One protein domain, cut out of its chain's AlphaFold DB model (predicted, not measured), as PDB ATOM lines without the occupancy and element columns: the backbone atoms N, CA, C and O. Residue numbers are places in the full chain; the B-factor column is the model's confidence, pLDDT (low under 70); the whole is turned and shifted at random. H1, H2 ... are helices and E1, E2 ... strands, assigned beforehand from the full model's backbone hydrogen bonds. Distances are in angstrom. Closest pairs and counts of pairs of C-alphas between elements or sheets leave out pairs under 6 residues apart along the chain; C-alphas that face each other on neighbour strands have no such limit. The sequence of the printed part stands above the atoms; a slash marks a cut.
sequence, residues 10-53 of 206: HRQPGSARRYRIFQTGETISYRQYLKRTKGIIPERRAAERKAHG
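What this domain is: This is residues 10 to 53 of the 206 residues of an uncharacterized protein of Ktedonobacterales bacterium (UniProt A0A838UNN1). A small strand hairpin, E1 and E2, and a short helix, H1, that follows directly on E2 make a small body, from which a second helix, H2, sticks out as an arm with residues 43 to 51. The arm, which runs on to residue 53, makes the length, while residues 10 to 11 pair briefly with E1 in the body. The printed part has 44 residues with two named strands and two named helices, in the order E1, E2, H1, H2; the sheet has the order E1 - E2 and is antiparallel, and the class is mixed, helices and strands. The whole is loose, with a radius of gyration of the C-alphas of 13.2 A, and flat, spanning 40 by 21 by 10 A.

Where its parts are: The printed part begins at His 10, with C-alpha at (37.014, -38.769, -38.181). E1 is residues 18 to 21, 10.1 A from first to last C-alpha, and begins with C-alpha 18 at (43.798, -33.207, -37.862). E2 is residues 27 to 29. H1 is residues 30 to 37, 10.3 A long from first to last C-alpha. H2 is residues 42 to 51, 14.2 A long, and ends with C-alpha 51 at (36.559, -12.543, -58.924).

How they stand to each other: Residues 10 to 11 pair with residues 19 to 20 of E1, antiparallel. E1 and E2 are a hairpin, antiparallel at 134 degrees between their directions. Their C-alphas 20 and 27 face each other at 4.4 A. N 19 and O 28 are within hydrogen-bond range at 2.9 A, as are N 28 and O 19 at 2.8 A. E1 and H1 have 3 pairs of C-alphas within 8 A, the closest being those of Arg 18 and Tyr 30, 5.5 A apart. H1 and H2 are close but not clearly touching, with the closest C-alphas, those of Lys 35 and Pro 42, 7.8 A apart. Their lines are about perpendicular, at 85 degrees. H2 is apart from E1 and from E2. In H1 and H2 every O i to N i+4 pair is within hydrogen-bond range.

The domain as a whole: The two C-alphas farthest apart are those of Gln 23 and Gly 53, at 41.1 A. Residues 43 to 53, of which 43 to 51 belong to H2, stand free; without them the body of 33 residues spans 24 by 21 by 10 A, with a radius of gyration of 9.5 A. The links E1 to E2, E2 to H1 and H1 to H2 are tight, and the printed part has no cut. The mean pLDDT of the printed part is 79.2, and the model's confidence is low, under 70, at residues 39 to 46 and at residue 53.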
ATOM      1  N   HIS A  10      37.361 -39.187 -39.543       88.50
ATOM      2  CA  HIS A  10      37.014 -38.769 -38.181       88.50
ATOM      3  C   HIS A  10      37.916 -37.635 -37.697       88.50
ATOM      4  O   HIS A  10      39.133 -37.658 -37.884       88.50
ATOM      5  N   ARG A  11      37.330 -36.629 -37.045       88.19
ATOM      6  CA  ARG A  11      38.088 -35.537 -36.421       88.19
ATOM      7  C   ARG A  11      38.706 -36.024 -35.112       88.19
ATOM      8  O   ARG A  11      38.000 -36.580 -34.278       88.19
ATOM      9  N   GLN A  12      40.003 -35.793 -34.917       84.88
ATOM     10  CA  GLN A  12      40.673 -36.185 -33.674       84.88
ATOM     11  C   GLN A  12      40.338 -35.205 -32.533       84.88
ATOM     12  O   GLN A  12      40.518 -33.994 -32.712       84.88
ATOM     13  N   PRO A  13      39.897 -35.692 -31.358       79.69
ATOM     14  CA  PRO A  13      39.687 -34.842 -30.189       79.69
ATOM     15  C   PRO A  13      41.015 -34.209 -29.743       79.69
ATOM     16  O   PRO A  13      42.079 -34.806 -29.880       79.69
ATOM     17  N   GLY A  14      40.973 -32.956 -29.286       81.50
ATOM     18  CA  GLY A  14      42.160 -32.200 -28.860       81.50
ATOM     19  C   GLY A  14      43.012 -31.600 -29.989       81.50
ATOM     20  O   GLY A  14      43.781 -30.675 -29.740       81.50
ATOM     21  N   SER A  15      42.842 -32.026 -31.249       73.06
ATOM     22  CA  SER A  15      43.546 -31.424 -32.389       73.06
ATOM     23  C   SER A  15      42.562 -30.747 -33.348       73.06
ATOM     24  O   SER A  15      41.835 -31.371 -34.120       73.06
ATOM     25  N   ALA A  16      42.528 -29.413 -33.331       71.88
ATOM     26  CA  ALA A  16      41.534 -28.659 -34.098       71.88
ATOM     27  C   ALA A  16      41.648 -28.840 -35.626       71.88
ATOM     28  O   ALA A  16      40.737 -28.446 -36.356       71.88
ATOM     29  N   ARG A  17      42.763 -29.405 -36.113       82.81
ATOM     30  CA  ARG A  17      43.162 -29.402 -37.527       82.81
ATOM     31  C   ARG A  17      43.632 -30.756 -38.071       82.81
ATOM     32  O   ARG A  17      44.206 -30.764 -39.163       82.81
ATOM     33  N   ARG A  18      43.422 -31.872 -37.363       87.44
ATOM     34  CA  ARG A  18      43.798 -33.207 -37.862       87.44
ATOM     35  C   ARG A  18      42.598 -34.146 -37.939       87.44
ATOM     36  O   ARG A  18      41.705 -34.123 -37.092       87.44
ATOM     37  N   TYR A  19      42.594 -34.941 -38.998       91.31
ATOM     38  CA  TYR A  19      41.577 -35.934 -39.311       91.31
ATOM     39  C   TYR A  19      42.259 -37.282 -39.456       91.31
ATOM     40  O   TYR A  19      43.369 -37.354 -39.976       91.31
ATOM     41  N   ARG A  20      41.595 -38.342 -39.016       90.19
ATOM     42  CA  ARG A  20      42.050 -39.714 -39.190       90.19
ATOM     43  C   ARG A  20      41.188 -40.397 -40.240       90.19
ATOM     44  O   ARG A  20      39.963 -40.269 -40.204       90.19
ATOM     45  N   ILE A  21      41.825 -41.087 -41.173       91.06
ATOM     46  CA  ILE A  21      41.149 -41.929 -42.156       91.06
ATOM     47  C   ILE A  21      40.761 -43.233 -41.458       91.06
ATOM     48  O   ILE A  21      41.611 -43.851 -40.822       91.06
ATOM     49  N   PHE A  22      39.496 -43.641 -41.545       85.31
ATOM     50  CA  PHE A  22      39.011 -44.833 -40.842       85.31
ATOM     51  C   PHE A  22      39.651 -46.123 -41.376       85.31
ATOM     52  O   PHE A  22      40.076 -46.967 -40.601       85.31
ATOM     53  N   GLN A  23      39.779 -46.233 -42.699       82.81
ATOM     54  CA  GLN A  23      40.264 -47.441 -43.374       82.81
ATOM     55  C   GLN A  23      41.779 -47.640 -43.230       82.81
ATOM     56  O   GLN A  23      42.232 -48.746 -42.974       82.81
ATOM     57  N   THR A  24      42.570 -46.572 -43.376       85.50
ATOM     58  CA  THR A  24      44.042 -46.662 -43.339       85.50
ATOM     59  C   THR A  24      44.632 -46.300 -41.979       85.50
ATOM     60  O   THR A  24      45.816 -46.507 -41.733       85.50
ATOM     61  N   GLY A  25      43.841 -45.702 -41.083       85.94
ATOM     62  CA  GLY A  25      44.309 -45.210 -39.790       85.94
ATOM     63  C   GLY A  25      45.242 -43.995 -39.868       85.94
ATOM     64  O   GLY A  25      45.636 -43.480 -38.818       85.94
ATOM     65  N   GLU A  26      45.568 -43.511 -41.069       87.75
ATOM     66  CA  GLU A  26      46.471 -42.386 -41.293       87.75
ATOM     67  C   GLU A  26      45.886 -41.074 -40.773       87.75
ATOM     68  O   GLU A  26      44.690 -40.796 -40.897       87.75
ATOM     69  N   THR A  27      46.755 -40.225 -40.221       89.31
ATOM     70  CA  THR A  27      46.376 -38.883 -39.776       89.31
ATOM     71  C   THR A  27      46.741 -37.864 -40.847       89.31
ATOM     72  O   THR A  27      47.910 -37.680 -41.175       89.31
ATOM     73  N   ILE A  28      45.743 -37.157 -41.359       90.44
ATOM     74  CA  ILE A  28      45.885 -36.118 -42.377       90.44
ATOM     75  C   ILE A  28      45.522 -34.741 -41.820       90.44
ATOM     76  O   ILE A  28      44.751 -34.586 -40.868       90.44
ATOM     77  N   SER A  29      46.069 -33.698 -42.438       89.94
ATOM     78  CA  SER A  29      45.723 -32.318 -42.089       89.94
ATOM     79  C   SER A  29      44.328 -31.930 -42.599       89.94
ATOM     80  O   SER A  29      43.859 -32.426 -43.623       89.94
ATOM     81  N   TYR A  30      43.686 -30.951 -41.954       86.19
ATOM     82  CA  TYR A  30      42.392 -30.412 -42.397       86.19
ATOM     83  C   TYR A  30      42.414 -29.892 -43.844       86.19
ATOM     84  O   TYR A  30      41.445 -30.054 -44.580       86.19
ATOM     85  N   ARG A  31      43.535 -29.304 -44.288       82.12
ATOM     86  CA  ARG A  31      43.690 -28.853 -45.681       82.12
ATOM     87  C   ARG A  31      43.649 -30.026 -46.661       82.12
ATOM     88  O   ARG A  31      43.009 -29.907 -47.700       82.12
ATOM     89  N   GLN A  32      44.309 -31.138 -46.339       85.31
ATOM     90  CA  GLN A  32      44.264 -32.351 -47.166       85.31
ATOM     91  C   GLN A  32      42.865 -32.971 -47.162       85.31
ATOM     92  O   GLN A  32      42.372 -33.336 -48.225       85.31
ATOM     93  N   TYR A  33      42.201 -33.011 -46.004       87.19
ATOM     94  CA  TYR A  33      40.807 -33.443 -45.901       87.19
ATOM     95  C   TYR A  33      39.885 -32.617 -46.813       87.19
ATOM     96  O   TYR A  33      39.139 -33.194 -47.597       87.19
ATOM     97  N   LEU A  34      39.971 -31.280 -46.777       84.38
ATOM     98  CA  LEU A  34      39.159 -30.399 -47.630       84.38
ATOM     99  C   LEU A  34      39.401 -30.625 -49.127       84.38
ATOM    100  O   LEU A  34      38.438 -30.640 -49.893       84.38
ATOM    101  N   LYS A  35      40.664 -30.822 -49.531       84.12
ATOM    102  CA  LYS A  35      41.020 -31.136 -50.923       84.12
ATOM    103  C   LYS A  35      40.377 -32.448 -51.385       84.12
ATOM    104  O   LYS A  35      39.841 -32.486 -52.483       84.12
ATOM    105  N   ARG A  36      40.410 -33.490 -50.544       83.44
ATOM    106  CA  ARG A  36      39.881 -34.827 -50.871       83.44
ATOM    107  C   ARG A  36      38.355 -34.912 -50.822       83.44
ATOM    108  O   ARG A  36      37.775 -35.602 -51.643       83.44
ATOM    109  N   THR A  37      37.709 -34.240 -49.867       80.06
ATOM    110  CA  THR A  37      36.265 -34.424 -49.608       80.06
ATOM    111  C   THR A  37      35.373 -33.386 -50.256       80.06
ATOM    112  O   THR A  37      34.287 -33.719 -50.708       80.06
ATOM    113  N   LYS A  38      35.794 -32.119 -50.283       73.12
ATOM    114  CA  LYS A  38      34.942 -31.031 -50.779       73.12
ATOM    115  C   LYS A  38      35.304 -30.599 -52.195       73.12
ATOM    116  O   LYS A  38      34.646 -29.717 -52.729       73.12
ATOM    117  N   GLY A  39      36.400 -31.119 -52.759       69.62
ATOM    118  CA  GLY A  39      36.956 -30.637 -54.028       69.62
ATOM    119  C   GLY A  39      37.349 -29.153 -53.995       69.62
ATOM    120  O   GLY A  39      37.657 -28.558 -55.025       69.62
ATOM    121  N   ILE A  40      37.348 -28.529 -52.809       63.75
ATOM    122  CA  ILE A  40      37.673 -27.118 -52.636       63.75
ATOM    123  C   ILE A  40      39.190 -27.019 -52.643       63.75
ATOM    124  O   ILE A  40      39.854 -27.153 -51.610       63.75
ATOM    125  N   ILE A  41      39.741 -26.766 -53.825       67.31
ATOM    126  CA  ILE A  41      41.122 -26.324 -53.962       67.31
ATOM    127  C   ILE A  41      41.182 -24.926 -53.325       67.31
ATOM    128  O   ILE A  41      40.489 -24.017 -53.788       67.31
ATOM    129  N   PRO A  42      41.972 -24.718 -52.254       64.38
ATOM    130  CA  PRO A  42      42.051 -23.421 -51.579       64.38
ATOM    131  C   PRO A  42      42.397 -22.268 -52.531       64.38
ATOM    132  O   PRO A  42      41.942 -21.148 -52.326       64.38
ATOM    133  N   GLU A  43      43.156 -22.563 -53.588       65.19
ATOM    134  CA  GLU A  43      43.531 -21.634 -54.658       65.19
ATOM    135  C   GLU A  43      42.342 -21.257 -55.548       65.19
ATOM    136  O   GLU A  43      42.153 -20.076 -55.824       65.19
ATOM    137  N   ARG A  44      41.471 -22.212 -55.907       69.12
ATOM    138  CA  ARG A  44      40.238 -21.931 -56.664       69.12
ATOM    139  C   ARG A  44      39.291 -21.040 -55.862       69.12
ATOM    140  O   ARG A  44      38.801 -20.043 -56.375       69.12
ATOM    141  N   ARG A  45      39.140 -21.311 -54.562       68.62
ATOM    142  CA  ARG A  45      38.344 -20.460 -53.663       68.62
ATOM    143  C   ARG A  45      38.961 -19.069 -53.463       68.62
ATOM    144  O   ARG A  45      38.241 -18.104 -53.221       68.62
ATOM    145  N   ALA A  46      40.288 -18.945 -53.534       66.06
ATOM    146  CA  ALA A  46      40.967 -17.649 -53.510       66.06
ATOM    147  C   ALA A  46      40.758 -16.876 -54.826       66.06
ATOM    148  O   ALA A  46      40.528 -15.669 -54.781       66.06
ATOM    149  N   ALA A  47      40.766 -17.567 -55.970       70.88
ATOM    150  CA  ALA A  47      40.435 -16.992 -57.270       70.88
ATOM    151  C   ALA A  47      38.970 -16.529 -57.332       70.88
ATOM    152  O   ALA A  47      38.714 -15.406 -57.749       70.88
ATOM    153  N   GLU A  48      38.027 -17.323 -56.816       73.31
ATOM    154  CA  GLU A  48      36.615 -16.933 -56.684       73.31
ATOM    155  C   GLU A  48      36.458 -15.701 -55.786       73.31
ATOM    156  O   GLU A  48      35.788 -14.746 -56.160       73.31
ATOM    157  N   ARG A  49      37.140 -15.646 -54.634       71.31
ATOM    158  CA  ARG A  49      37.140 -14.444 -53.776       71.31
ATOM    159  C   ARG A  49      37.691 -13.209 -54.491       71.31
ATOM    160  O   ARG A  49      37.176 -12.117 -54.269       71.31
ATOM    161  N   LYS A  50      38.704 -13.376 -55.348       73.25
ATOM    162  CA  LYS A  50      39.259 -12.300 -56.182       73.25
ATOM    163  C   LYS A  50      38.269 -11.864 -57.271       73.25
ATOM    164  O   LYS A  50      38.117 -10.667 -57.480       73.25
ATOM    165  N   ALA A  51      37.580 -12.809 -57.910       72.44
ATOM    166  CA  ALA A  51      36.559 -12.543 -58.924       72.44
ATOM    167  C   ALA A  51      35.323 -11.844 -58.332       72.44
ATOM    168  O   ALA A  51      34.807 -10.901 -58.919       72.44
ATOM    169  N   HIS A  52      34.909 -12.232 -57.123       72.88
ATOM    170  CA  HIS A  52      33.830 -11.584 -56.373       72.88
ATOM    171  C   HIS A  52      34.244 -10.262 -55.704       72.88
ATOM    172  O   HIS A  52      33.494  -9.726 -54.893       72.88
ATOM    173  N   GLY A  53      35.442  -9.739 -55.988       62.25
ATOM    174  CA  GLY A  53      35.886  -8.446 -55.463       62.25
ATOM    175  C   GLY A  53      36.090  -8.411 -53.947       62.25
ATOM    176  O   GLY A  53      36.246  -7.331 -53.381       62.25
TER     177      GLY A  53